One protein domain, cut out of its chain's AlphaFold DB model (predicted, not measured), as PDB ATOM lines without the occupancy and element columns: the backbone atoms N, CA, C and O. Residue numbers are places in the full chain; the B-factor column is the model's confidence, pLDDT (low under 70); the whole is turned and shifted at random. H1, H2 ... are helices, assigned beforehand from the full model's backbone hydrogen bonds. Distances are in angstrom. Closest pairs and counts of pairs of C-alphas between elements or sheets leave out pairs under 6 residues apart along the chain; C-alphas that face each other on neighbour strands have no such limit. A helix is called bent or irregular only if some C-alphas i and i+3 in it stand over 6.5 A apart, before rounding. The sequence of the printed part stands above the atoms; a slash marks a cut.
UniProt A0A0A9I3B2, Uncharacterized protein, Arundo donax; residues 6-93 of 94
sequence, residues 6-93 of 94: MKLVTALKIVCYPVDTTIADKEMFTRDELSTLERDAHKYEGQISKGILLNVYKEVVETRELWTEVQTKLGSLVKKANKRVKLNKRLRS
ATOM      1  N   MET A   6     239.539 230.985 318.503       86.75
ATOM      2  CA  MET A   6     239.772 230.629 319.907       86.75
ATOM      3  C   MET A   6     239.810 231.839 320.824       86.75
ATOM      4  O   MET A   6     239.136 231.852 321.843       86.75
ATOM      5  N   LYS A   7     240.570 232.874 320.453       88.19
ATOM      6  CA  LYS A   7     240.672 234.095 321.254       88.19
ATOM      7  C   LYS A   7     239.300 234.760 321.372       88.19
ATOM      8  O   LYS A   7     238.944 235.226 322.442       88.19
ATOM      9  N   LEU A   8     238.491 234.746 320.312       88.88
ATOM     10  CA  LEU A   8     237.140 235.308 320.357       88.88
ATOM     11  C   LEU A   8     236.200 234.512 321.277       88.88
ATOM     12  O   LEU A   8     235.572 235.098 322.156       88.88
ATOM     13  N   VAL A   9     236.106 233.188 321.105       88.50
ATOM     14  CA  VAL A   9     235.207 232.377 321.946       88.50
ATOM     15  C   VAL A   9     235.655 232.348 323.401       88.50
ATOM     16  O   VAL A   9     234.809 232.349 324.293       88.50
ATOM     17  N   THR A  10     236.963 232.406 323.663       88.62
ATOM     18  CA  THR A  10     237.481 232.546 325.023       88.62
ATOM     19  C   THR A  10     237.122 233.911 325.606       88.62
ATOM     20  O   THR A  10     236.683 233.963 326.747       88.62
ATOM     21  N   ALA A  11     237.211 235.008 324.846       89.56
ATOM     22  CA  ALA A  11     236.799 236.330 325.332       89.56
ATOM     23  C   ALA A  11     235.319 236.346 325.744       89.56
ATOM     24  O   ALA A  11     234.972 236.853 326.809       89.56
ATOM     25  N   LEU A  12     234.455 235.730 324.931       88.38
ATOM     26  CA  LEU A  12     233.033 235.591 325.243       88.38
ATOM     27  C   LEU A  12     232.814 234.723 326.489       88.38
ATOM     28  O   LEU A  12     232.030 235.097 327.359       88.38
ATOM     29  N   LYS A  13     233.540 233.600 326.619       87.88
ATOM     30  CA  LYS A  13     233.513 232.758 327.826       87.88
ATOM     31  C   LYS A  13     233.879 233.571 329.069       87.88
ATOM     32  O   LYS A  13     233.150 233.493 330.046       87.88
ATOM     33  N   ILE A  14     234.948 234.366 329.025       87.75
ATOM     34  CA  ILE A  14     235.404 235.200 330.153       87.75
ATOM     35  C   ILE A  14     234.331 236.213 330.556       87.75
ATOM     36  O   ILE A  14     234.032 236.361 331.734       87.75
ATOM     37  N   VAL A  15     233.715 236.873 329.577       88.31
ATOM     38  CA  VAL A  15     232.640 237.847 329.805       88.31
ATOM     39  C   VAL A  15     231.415 237.205 330.467       88.31
ATOM     40  O   VAL A  15     230.826 237.792 331.370       88.31
ATOM     41  N   CYS A  16     231.023 236.000 330.053       85.12
ATOM     42  CA  CYS A  16     229.840 235.329 330.603       85.12
ATOM     43  C   CYS A  16     230.115 234.506 331.874       85.12
ATOM     44  O   CYS A  16     229.188 234.265 332.653       85.12
ATOM     45  N   TYR A  17     231.362 234.076 332.070       82.31
ATOM     46  CA  TYR A  17     231.830 233.201 333.147       82.31
ATOM     47  C   TYR A  17     233.207 233.652 333.669       82.31
ATOM     48  O   TYR A  17     234.196 232.928 333.530       82.31
ATOM     49  N   PRO A  18     233.304 234.837 334.295       74.31
ATOM     50  CA  PRO A  18     234.591 235.394 334.719       74.31
ATOM     51  C   PRO A  18     235.288 234.546 335.795       74.31
ATOM     52  O   PRO A  18     236.515 234.499 335.844       74.31
ATOM     53  N   VAL A  19     234.516 233.824 336.616       72.75
ATOM     54  CA  VAL A  19     235.025 232.961 337.701       72.75
ATOM     55  C   VAL A  19     235.739 231.708 337.169       72.75
ATOM     56  O   VAL A  19     236.636 231.193 337.830       72.75
ATOM     57  N   ASP A  20     235.420 231.267 335.947       71.62
ATOM     58  CA  ASP A  20     235.962 230.043 335.333       71.62
ATOM     59  C   ASP A  20     237.176 230.316 334.422       71.62
ATOM     60  O   ASP A  20     237.474 229.551 333.492       71.62
ATOM     61  N   THR A  21     237.874 231.431 334.654       74.31
ATOM     62  CA  THR A  21     239.093 231.781 333.918       74.31
ATOM     63  C   THR A  21     240.261 230.888 334.318       74.31
ATOM     64  O   THR A  21     240.696 230.854 335.470       74.31
ATOM     65  N   THR A  22     240.833 230.195 333.338       77.69
ATOM     66  CA  THR A  22     242.004 229.333 333.538       77.69
ATOM     67  C   THR A  22     243.317 230.103 333.352       77.69
ATOM     68  O   THR A  22     243.344 231.208 332.809       77.69
ATOM     69  N   ILE A  23     244.443 229.517 333.776       77.25
ATOM     70  CA  ILE A  23     245.783 230.092 333.536       77.25
ATOM     71  C   ILE A  23     246.050 230.231 332.029       77.25
ATOM     72  O   ILE A  23     246.536 231.267 331.588       77.25
ATOM     73  N   ALA A  24     245.650 229.234 331.235       75.25
ATOM     74  CA  ALA A  24     245.789 229.258 329.781       75.25
ATOM     75  C   ALA A  24     244.968 230.385 329.129       75.25
ATOM     76  O   ALA A  24     245.418 230.997 328.160       75.25
ATOM     77  N   ASP A  25     243.787 230.698 329.678       74.12
ATOM     78  CA  ASP A  25     243.001 231.849 329.229       74.12
ATOM     79  C   ASP A  25     243.772 233.150 329.507       74.12
ATOM     80  O   ASP A  25     243.864 234.007 328.634       74.12
ATOM     81  N   LYS A  26     244.417 233.273 330.675       74.75
ATOM     82  CA  LYS A  26     245.210 234.460 331.038       74.75
ATOM     83  C   LYS A  26     246.471 234.645 330.195       74.75
ATOM     84  O   LYS A  26     246.870 235.776 329.964       74.75
ATOM     85  N   GLU A  27     247.078 233.564 329.716       83.50
ATOM     86  CA  GLU A  27     248.213 233.629 328.785       83.50
ATOM     87  C   GLU A  27     247.791 234.043 327.364       83.50
ATOM     88  O   GLU A  27     248.606 234.562 326.600       83.50
ATOM     89  N   MET A  28     246.521 233.836 326.993       85.62
ATOM     90  CA  MET A  28     245.993 234.159 325.662       85.62
ATOM     91  C   MET A  28     245.669 235.652 325.472       85.62
ATOM     92  O   MET A  28     245.564 236.123 324.333       85.62
ATOM     93  N   PHE A  29     245.517 236.398 326.566       86.75
ATOM     94  CA  PHE A  29     245.175 237.818 326.565       86.75
ATOM     95  C   PHE A  29     246.223 238.638 327.305       86.75
ATOM     96  O   PHE A  29     246.870 238.170 328.238       86.75
ATOM     97  N   THR A  30     246.370 239.902 326.923       88.38
ATOM     98  CA  THR A  30     247.129 240.838 327.757       88.38
ATOM     99  C   THR A  30     246.343 241.171 329.029       88.38
ATOM    100  O   THR A  30     245.120 241.026 329.094       88.38
ATOM    101  N   ARG A  31     247.041 241.674 330.054       86.31
ATOM    102  CA  ARG A  31     246.402 242.127 331.300       86.31
ATOM    103  C   ARG A  31     245.337 243.206 331.054       86.31
ATOM    104  O   ARG A  31     244.307 243.207 331.729       86.31
ATOM    105  N   ASP A  32     245.572 244.086 330.084       89.50
ATOM    106  CA  ASP A  32     244.657 245.173 329.727       89.50
ATOM    107  C   ASP A  32     243.417 244.659 328.981       89.50
ATOM    108  O   ASP A  32     242.301 245.111 329.247       89.50
ATOM    109  N   GLU A  33     243.595 243.677 328.087       89.81
ATOM    110  CA  GLU A  33     242.488 242.988 327.415       89.81
ATOM    111  C   GLU A  33     241.595 242.275 328.443       89.81
ATOM    112  O   GLU A  33     240.381 242.467 328.424       89.81
ATOM    113  N   LEU A  34     242.185 241.527 329.384       87.12
ATOM    114  CA  LEU A  34     241.442 240.844 330.455       87.12
ATOM    115  C   LEU A  34     240.686 241.822 331.347       87.12
ATOM    116  O   LEU A  34     239.487 241.660 331.545       87.12
ATOM    117  N   SER A  35     241.364 242.869 331.822       87.19
ATOM    118  CA  SER A  35     240.735 243.876 332.685       87.19
ATOM    119  C   SER A  35     239.568 244.565 331.976       87.19
ATOM    120  O   SER A  35     238.570 244.913 332.603       87.19
ATOM    121  N   THR A  36     239.667 244.753 330.657       90.06
ATOM    122  CA  THR A  36     238.578 245.310 329.850       90.06
ATOM    123  C   THR A  36     237.408 244.337 329.728       90.06
ATOM    124  O   THR A  36     236.270 244.758 329.920       90.06
ATOM    125  N   LEU A  37     237.672 243.054 329.460       88.94
ATOM    126  CA  LEU A  37     236.640 242.014 329.369       88.94
ATOM    127  C   LEU A  37     235.892 241.836 330.696       88.94
ATOM    128  O   LEU A  37     234.667 241.768 330.699       88.94
ATOM    129  N   GLU A  38     236.612 241.820 331.817       85.75
ATOM    130  CA  GLU A  38     236.028 241.724 333.159       85.75
ATOM    131  C   GLU A  38     235.210 242.973 333.508       85.75
ATOM    132  O   GLU A  38     234.071 242.861 333.960       85.75
ATOM    133  N   ARG A  39     235.748 244.173 333.242       88.75
ATOM    134  CA  ARG A  39     235.030 245.439 333.469       88.75
ATOM    135  C   ARG A  39     233.734 245.495 332.671       88.75
ATOM    136  O   ARG A  39     232.715 245.939 333.192       88.75
ATOM    137  N   ASP A  40     233.772 245.066 331.416       88.69
ATOM    138  CA  ASP A  40     232.634 245.146 330.504       88.69
ATOM    139  C   ASP A  40     231.686 243.944 330.613       88.69
ATOM    140  O   ASP A  40     230.637 243.961 329.975       88.69
ATOM    141  N   ALA A  41     231.991 242.942 331.449       85.81
ATOM    142  CA  ALA A  41     231.209 241.713 331.577       85.81
ATOM    143  C   ALA A  41     229.718 241.971 331.854       85.81
ATOM    144  O   ALA A  41     228.846 241.393 331.205       85.81
ATOM    145  N   HIS A  42     229.427 242.921 332.749       85.50
ATOM    146  CA  HIS A  42     228.065 243.314 333.121       85.50
ATOM    147  C   HIS A  42     227.217 243.804 331.933       85.50
ATOM    148  O   HIS A  42     225.997 243.676 331.957       85.50
ATOM    149  N   LYS A  43     227.836 244.337 330.868       87.88
ATOM    150  CA  LYS A  43     227.117 244.828 329.679       87.88
ATOM    151  C   LYS A  43     226.446 243.702 328.895       87.88
ATOM    152  O   LYS A  43     225.506 243.958 328.151       87.88
ATOM    153  N   TYR A  44     226.938 242.477 329.052       84.12
ATOM    154  CA  TYR A  44     226.491 241.304 328.304       84.12
ATOM    155  C   TYR A  44     225.610 240.371 329.138       84.12
ATOM    156  O   TYR A  44     225.114 239.360 328.631       84.12
ATOM    157  N   GLU A  45     225.394 240.703 330.412       80.50
ATOM    158  CA  GLU A  45     224.497 239.958 331.282       80.50
ATOM    159  C   GLU A  45     223.066 240.009 330.727       80.50
ATOM    160  O   GLU A  45     222.546 241.065 330.370       80.50
ATOM    161  N   GLY A  46     222.445 238.840 330.559       80.75
ATOM    162  CA  GLY A  46     221.117 238.711 329.950       80.75
ATOM    163  C   GLY A  46     221.065 238.896 328.426       80.75
ATOM    164  O   GLY A  46     220.070 238.511 327.820       80.75
ATOM    165  N   GLN A  47     222.123 239.410 327.785       85.81
ATOM    166  CA  GLN A  47     222.200 239.527 326.322       85.81
ATOM    167  C   GLN A  47     222.697 238.241 325.661       85.81
ATOM    168  O   GLN A  47     222.264 237.887 324.565       85.81
ATOM    169  N   ILE A  48     223.612 237.537 326.329       83.94
ATOM    170  CA  ILE A  48     224.208 236.303 325.819       83.94
ATOM    171  C   ILE A  48     223.659 235.118 326.606       83.94
ATOM    172  O   ILE A  48     223.795 235.032 327.828       83.94
ATOM    173  N   SER A  49     223.066 234.160 325.888       85.56
ATOM    174  CA  SER A  49     222.667 232.889 326.488       85.56
ATOM    175  C   SER A  49     223.905 232.084 326.870       85.56
ATOM    176  O   SER A  49     224.603 231.515 326.031       85.56
ATOM    177  N   LYS A  50     224.129 232.025 328.178       83.94
ATOM    178  CA  LYS A  50     225.168 231.261 328.867       83.94
ATOM    179  C   LYS A  50     225.304 229.817 328.355       83.94
ATOM    180  O   LYS A  50     226.402 229.386 328.012       83.94
ATOM    181  N   GLY A  51     224.183 229.107 328.203       85.12
ATOM    182  CA  GLY A  51     224.170 227.730 327.693       85.12
ATOM    183  C   GLY A  51     224.573 227.612 326.218       85.12
ATOM    184  O   GLY A  51     225.366 226.742 325.868       85.12
ATOM    185  N   ILE A  52     224.080 228.513 325.358       86.50
ATOM    186  CA  ILE A  52     224.437 228.519 323.927       86.50
ATOM    187  C   ILE A  52     225.929 228.814 323.760       86.50
ATOM    188  O   ILE A  52     226.608 228.139 322.991       86.50
ATOM    189  N   LEU A  53     226.453 229.782 324.511       88.25
ATOM    190  CA  LEU A  53     227.866 230.132 324.460       88.25
ATOM    191  C   LEU A  53     228.770 228.957 324.854       88.25
ATOM    192  O   LEU A  53     229.793 228.739 324.211       88.25
ATOM    193  N   LEU A  54     228.400 228.196 325.886       86.06
ATOM    194  CA  LEU A  54     229.160 227.020 326.314       86.06
ATOM    195  C   LEU A  54     229.222 225.950 325.221       86.06
ATOM    196  O   LEU A  54     230.289 225.387 324.983       86.06
ATOM    197  N   ASN A  55     228.108 225.720 324.523       90.81
ATOM    198  CA  ASN A  55     228.071 224.797 323.390       90.81
ATOM    199  C   ASN A  55     228.977 225.279 322.249       90.81
ATOM    200  O   ASN A  55     229.807 224.511 321.776       90.81
ATOM    201  N   VAL A  56     228.895 226.561 321.876       89.44
ATOM    202  CA  VAL A  56     229.760 227.147 320.835       89.44
ATOM    203  C   VAL A  56     231.236 227.063 321.224       89.44
ATOM    204  O   VAL A  56     232.074 226.685 320.408       89.44
ATOM    205  N   TYR A  57     231.577 227.389 322.474       89.31
ATOM    206  CA  TYR A  57     232.946 227.273 322.974       89.31
ATOM    207  C   TYR A  57     233.456 225.833 322.850       89.31
ATOM    208  O   TYR A  57     234.549 225.615 322.330       89.31
ATOM    209  N   LYS A  58     232.646 224.854 323.272       89.50
ATOM    210  CA  LYS A  58     232.975 223.431 323.178       89.50
ATOM    211  C   LYS A  58     233.215 222.999 321.728       89.50
ATOM    212  O   LYS A  58     234.264 222.432 321.443       89.50
ATOM    213  N   GLU A  59     232.301 223.320 320.815       92.44
ATOM    214  CA  GLU A  59     232.430 222.968 319.393       92.44
ATOM    215  C   GLU A  59     233.698 223.555 318.760       92.44
ATOM    216  O   GLU A  59     234.387 222.888 317.984       92.44
ATOM    217  N   VAL A  60     234.044 224.798 319.105       90.44
ATOM    218  CA  VAL A  60     235.255 225.450 318.596       90.44
ATOM    219  C   VAL A  60     236.523 224.793 319.145       90.44
ATOM    220  O   VAL A  60     237.479 224.597 318.386       90.44
ATOM    221  N   VAL A  61     236.541 224.422 320.429       87.25
ATOM    222  CA  VAL A  61     237.659 223.685 321.039       87.25
ATOM    223  C   VAL A  61     237.835 222.327 320.359       87.25
ATOM    224  O   VAL A  61     238.924 222.044 319.858       87.25
ATOM    225  N   GLU A  62     236.765 221.535 320.249       91.44
ATOM    226  CA  GLU A  62     236.789 220.212 319.608       91.44
ATOM    227  C   GLU A  62     237.246 220.304 318.144       91.44
ATOM    228  O   GLU A  62     238.113 219.551 317.692       91.44
ATOM    229  N   THR A  63     236.742 221.292 317.399       91.81
ATOM    230  CA  THR A  63     237.159 221.535 316.010       91.81
ATOM    231  C   THR A  63     238.651 221.841 315.918       91.81
ATOM    232  O   THR A  63     239.332 221.370 315.002       91.81
ATOM    233  N   ARG A  64     239.197 222.620 316.858       88.31
ATOM    234  CA  ARG A  64     240.627 222.946 316.868       88.31
ATOM    235  C   ARG A  64     241.496 221.739 317.203       88.31
ATOM    236  O   ARG A  64     242.578 221.603 316.625       88.31
ATOM    237  N   GLU A  65     241.051 220.883 318.112       90.06
ATOM    238  CA  GLU A  65     241.742 219.635 318.441       90.06
ATOM    239  C   GLU A  65     241.804 218.715 317.219       90.06
ATOM    240  O   GLU A  65     242.896 218.304 316.813       90.06
ATOM    241  N   LEU A  66     240.666 218.510 316.548       92.56
ATOM    242  CA  LEU A  66     240.585 217.738 315.307       92.56
ATOM    243  C   LEU A  66     241.473 218.328 314.207       92.56
ATOM    244  O   LEU A  66     242.222 217.607 313.545       92.56
ATOM    245  N   TRP A  67     241.430 219.648 314.018       91.12
ATOM    246  CA  TRP A  67     242.269 220.332 313.038       91.12
ATOM    247  C   TRP A  67     243.758 220.106 313.312       91.12
ATOM    248  O   TRP A  67     244.522 219.788 312.397       91.12
ATOM    249  N   THR A  68     244.168 220.218 314.576       89.94
ATOM    250  CA  THR A  68     245.551 219.979 315.001       89.94
ATOM    251  C   THR A  68     245.959 218.533 314.720       89.94
ATOM    252  O   THR A  68     247.017 218.297 314.137       89.94
ATOM    253  N   GLU A  69     245.102 217.562 315.043       95.00
ATOM    254  CA  GLU A  69     245.354 216.145 314.777       95.00
ATOM    255  C   GLU A  69     245.534 215.865 313.276       95.00
ATOM    256  O   GLU A  69     246.493 215.201 312.860       95.00
ATOM    257  N   VAL A  70     244.641 216.408 312.442       95.12
ATOM    258  CA  VAL A  70     244.709 216.288 310.981       95.12
ATOM    259  C   VAL A  70     245.992 216.920 310.446       95.12
ATOM    260  O   VAL A  70     246.689 216.297 309.643       95.12
ATOM    261  N   GLN A  71     246.353 218.116 310.915       94.38
ATOM    262  CA  GLN A  71     247.596 218.780 310.522       94.38
ATOM    263  C   GLN A  71     248.832 217.957 310.902       94.38
ATOM    264  O   GLN A  71     249.736 217.789 310.077       94.38
ATOM    265  N   THR A  72     248.871 217.384 312.108       95.88
ATOM    266  CA  THR A  72     249.965 216.510 312.552       95.88
ATOM    267  C   THR A  72     250.069 215.264 311.675       95.88
ATOM    268  O   THR A  72     251.160 214.924 311.196       95.88
ATOM    269  N   LYS A  73     248.940 214.597 311.407       96.88
ATOM    270  CA  LYS A  73     248.882 213.424 310.522       96.88
ATOM    271  C   LYS A  73     249.372 213.773 309.120       96.88
ATOM    272  O   LYS A  73     250.265 213.091 308.610       96.88
ATOM    273  N   LEU A  74     248.873 214.858 308.531       96.75
ATOM    274  CA  LEU A  74     249.275 215.324 307.207       96.75
ATOM    275  C   LEU A  74     250.773 215.649 307.152       96.75
ATOM    276  O   LEU A  74     251.475 215.168 306.262       96.75
ATOM    277  N   GLY A  75     251.299 216.378 308.140       96.62
ATOM    278  CA  GLY A  75     252.728 216.676 308.245       96.62
ATOM    279  C   GLY A  75     253.590 215.410 308.311       96.62
ATOM    280  O   GLY A  75     254.632 215.319 307.653       96.62
ATOM    281  N   SER A  76     253.131 214.384 309.034       96.69
ATOM    282  CA  SER A  76     253.814 213.087 309.099       96.69
ATOM    283  C   SER A  76     253.831 212.362 307.744       96.69
ATOM    284  O   SER A  76     254.862 211.804 307.353       96.69
ATOM    285  N   LEU A  77     252.719 212.408 306.999       97.25
ATOM    286  CA  LEU A  77     252.584 211.792 305.679       97.25
ATOM    287  C   LEU A  77     253.469 212.497 304.653       97.25
ATOM    288  O   LEU A  77     254.244 211.833 303.963       97.25
ATOM    289  N   VAL A  78     253.445 213.830 304.624       97.12
ATOM    290  CA  VAL A  78     254.320 214.647 303.769       97.12
ATOM    291  C   VAL A  78     255.791 214.352 304.070       97.12
ATOM    292  O   VAL A  78     256.587 214.133 303.153       97.12
ATOM    293  N   LYS A  79     256.174 214.246 305.350       96.62
ATOM    294  CA  LYS A  79     257.544 213.881 305.746       96.62
ATOM    295  C   LYS A  79     257.934 212.489 305.237       96.62
ATOM    296  O   LYS A  79     259.045 212.320 304.730       96.62
ATOM    297  N   LYS A  80     257.045 211.493 305.343       96.00
ATOM    298  CA  LYS A  80     257.274 210.134 304.816       96.00
ATOM    299  C   LYS A  80     257.404 210.135 303.289       96.00
ATOM    300  O   LYS A  80     258.347 209.537 302.771       96.00
ATOM    301  N   ALA A  81     256.516 210.831 302.583       95.81
ATOM    302  CA  ALA A  81     256.548 210.955 301.127       95.81
ATOM    303  C   ALA A  81     257.862 211.592 300.652       95.81
ATOM    304  O   ALA A  81     258.573 211.012 299.829       95.81
ATOM    305  N   ASN A  82     258.267 212.707 301.264       96.38
ATOM    306  CA  ASN A  82     259.518 213.391 300.944       96.38
ATOM    307  C   ASN A  82     260.758 212.516 301.175       96.38
ATOM    308  O   ASN A  82     261.700 212.563 300.382       96.38
ATOM    309  N   LYS A  83     260.774 211.685 302.228       95.81
ATOM    310  CA  LYS A  83     261.858 210.710 302.448       95.81
ATOM    311  C   LYS A  83     261.932 209.677 301.321       95.81
ATOM    312  O   LYS A  83     263.025 209.426 300.820       95.81
ATOM    313  N   ARG A  84     260.793 209.118 300.892       94.00
ATOM    314  CA  ARG A  84     260.746 208.137 299.788       94.00
ATOM    315  C   ARG A  84     261.179 208.750 298.458       94.00
ATOM    316  O   ARG A  84     261.973 208.145 297.748       94.00
ATOM    317  N   VAL A  85     260.728 209.968 298.150       94.31
ATOM    318  CA  VAL A  85     261.146 210.694 296.938       94.31
ATOM    319  C   VAL A  85     262.659 210.922 296.930       94.31
ATOM    320  O   VAL A  85     263.311 210.663 295.920       94.31
ATOM    321  N   LYS A  86     263.240 211.355 298.057       93.38
ATOM    322  CA  LYS A  86     264.696 211.536 298.187       93.38
ATOM    323  C   LYS A  86     265.462 210.225 298.000       93.38
ATOM    324  O   LYS A  86     266.483 210.226 297.321       93.38
ATOM    325  N   LEU A  87     264.971 209.125 298.573       94.12
ATOM    326  CA  LEU A  87     265.585 207.806 298.419       94.12
ATOM    327  C   LEU A  87     265.560 207.341 296.955       94.12
ATOM    328  O   LEU A  87     266.601 206.984 296.417       94.12
ATOM    329  N   ASN A  88     264.407 207.434 296.289       89.94
ATOM    330  CA  ASN A  88     264.269 207.048 294.881       89.94
ATOM    331  C   ASN A  88     265.159 207.874 293.948       89.94
ATOM    332  O   ASN A  88     265.708 207.325 292.998       89.94
ATOM    333  N   LYS A  89     265.338 209.177 294.209       90.25
ATOM    334  CA  LYS A  89     266.270 210.004 293.427       90.25
ATOM    335  C   LYS A  89     267.714 209.512 293.550       90.25
ATOM    336  O   LYS A  89     268.393 209.449 292.538       90.25
ATOM    337  N   ARG A  90     268.152 209.127 294.756       87.31
ATOM    338  CA  ARG A  90     269.509 208.599 294.999       87.31
ATOM    339  C   ARG A  90     269.745 207.254 294.315       87.31
ATOM    340  O   ARG A  90     270.809 207.053 293.749       87.31
ATOM    341  N   LEU A  91     268.750 206.367 294.349       86.88
ATOM    342  CA  LEU A  91     268.823 205.053 293.700       86.88
ATOM    343  C   LEU A  91     268.852 205.139 292.168       86.88
ATOM    344  O   LEU A  91     269.349 204.228 291.530       86.88
ATOM    345  N   ARG A  92     268.310 206.209 291.572       80.94
ATOM    346  CA  ARG A  92     268.331 206.437 290.113       80.94
ATOM    347  C   ARG A  92     269.571 207.184 289.615       80.94
ATOM    348  O   ARG A  92     269.720 207.354 288.413       80.94
ATOM    349  N   SER A  93     270.390 207.704 290.526       73.50
ATOM    350  CA  SER A  93     271.644 208.407 290.222       73.50
ATOM    351  C   SER A  93     272.892 207.547 290.464       73.50
ATOM    352  O   SER A  93     273.999 208.071 290.383       73.50
TER     353      SER A  93
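Overview. This is residues 6 to 93 of the 94 residues of an uncharacterized protein of Arundo donax (UniProt A0A0A9I3B2). One very long helix, H4, runs nearly the whole length of the domain; three shorter helices, H1, H2 and H3, make a small head at its first part, and residues 65 to 93 stick out from that head as a long free arm. Within the head, H1 lies beside the first turns of H4, H3 packs on H1 at a steep tilt, and the short H2 is set to one side, near H1. The printed part has 88 residues, with four named helices in the order H1, H2, H3, H4 and no named strand; the class is all helix. The whole is extended, with a radius of gyration of the C-alphas of 21.3 A, and spans 70 by 27 by 16 A, the arm making the length.

Arrangement. H4, residues 50 to 91, touches H1, residues 6 to 16, with its residues 50 to 61 alone; their closest C-alphas, those of Val 9 and Tyr 57, are 5.7 A apart. The two run opposite ways at a shallow tilt of 17 degrees. H1 also touches H3, residues 31 to 44, where the closest C-alphas, those of Val 15 and Ala 41, are 4.5 A apart. These two run the same way at a steep tilt of 53 degrees. H2, residues 23 to 28, is close to H1 but not clearly touching, the closest C-alphas being those of Lys 7 and Met 28 at 6.9 A. H2 and H3 are likewise close but not clearly touching, about perpendicular at 81 degrees, with the C-alphas of Lys 26 and Leu 34 closest at 7.4 A. H4 is apart from H2 and from H3. In H1, H2 and H4 every O i to N i+4 pair is within hydrogen-bond range; in H3 7 of 10 are.

Along the chain. H4 is 61.9 A long, from C-alpha 50 at (225.168, 231.261, 328.867) to C-alpha 91 at (268.823, 205.053, 293.700). H3 is 20.2 A long and irregular: C-alphas 39 and 42 are 7.3 A apart. H1 begins with C-alpha 6 at (239.772, 230.629, 319.907) and is 15.3 A long; H2 is 8.9 A long.

Size, cuts and confidence. The two C-alphas farthest apart, those of Gly 46 and Ser 93, are 71.1 A apart. Without residues 65 to 93, which stand free, the body has 59 residues, spans 28 by 27 by 16 A and has a radius of gyration of 11.0 A. The printed part has no cut. The links H2 to H3 and H3 to H4 are tight, the link H1 to H2 is short, and no link is long. The mean pLDDT of the printed part is 87.8, and no printed residue is under 70.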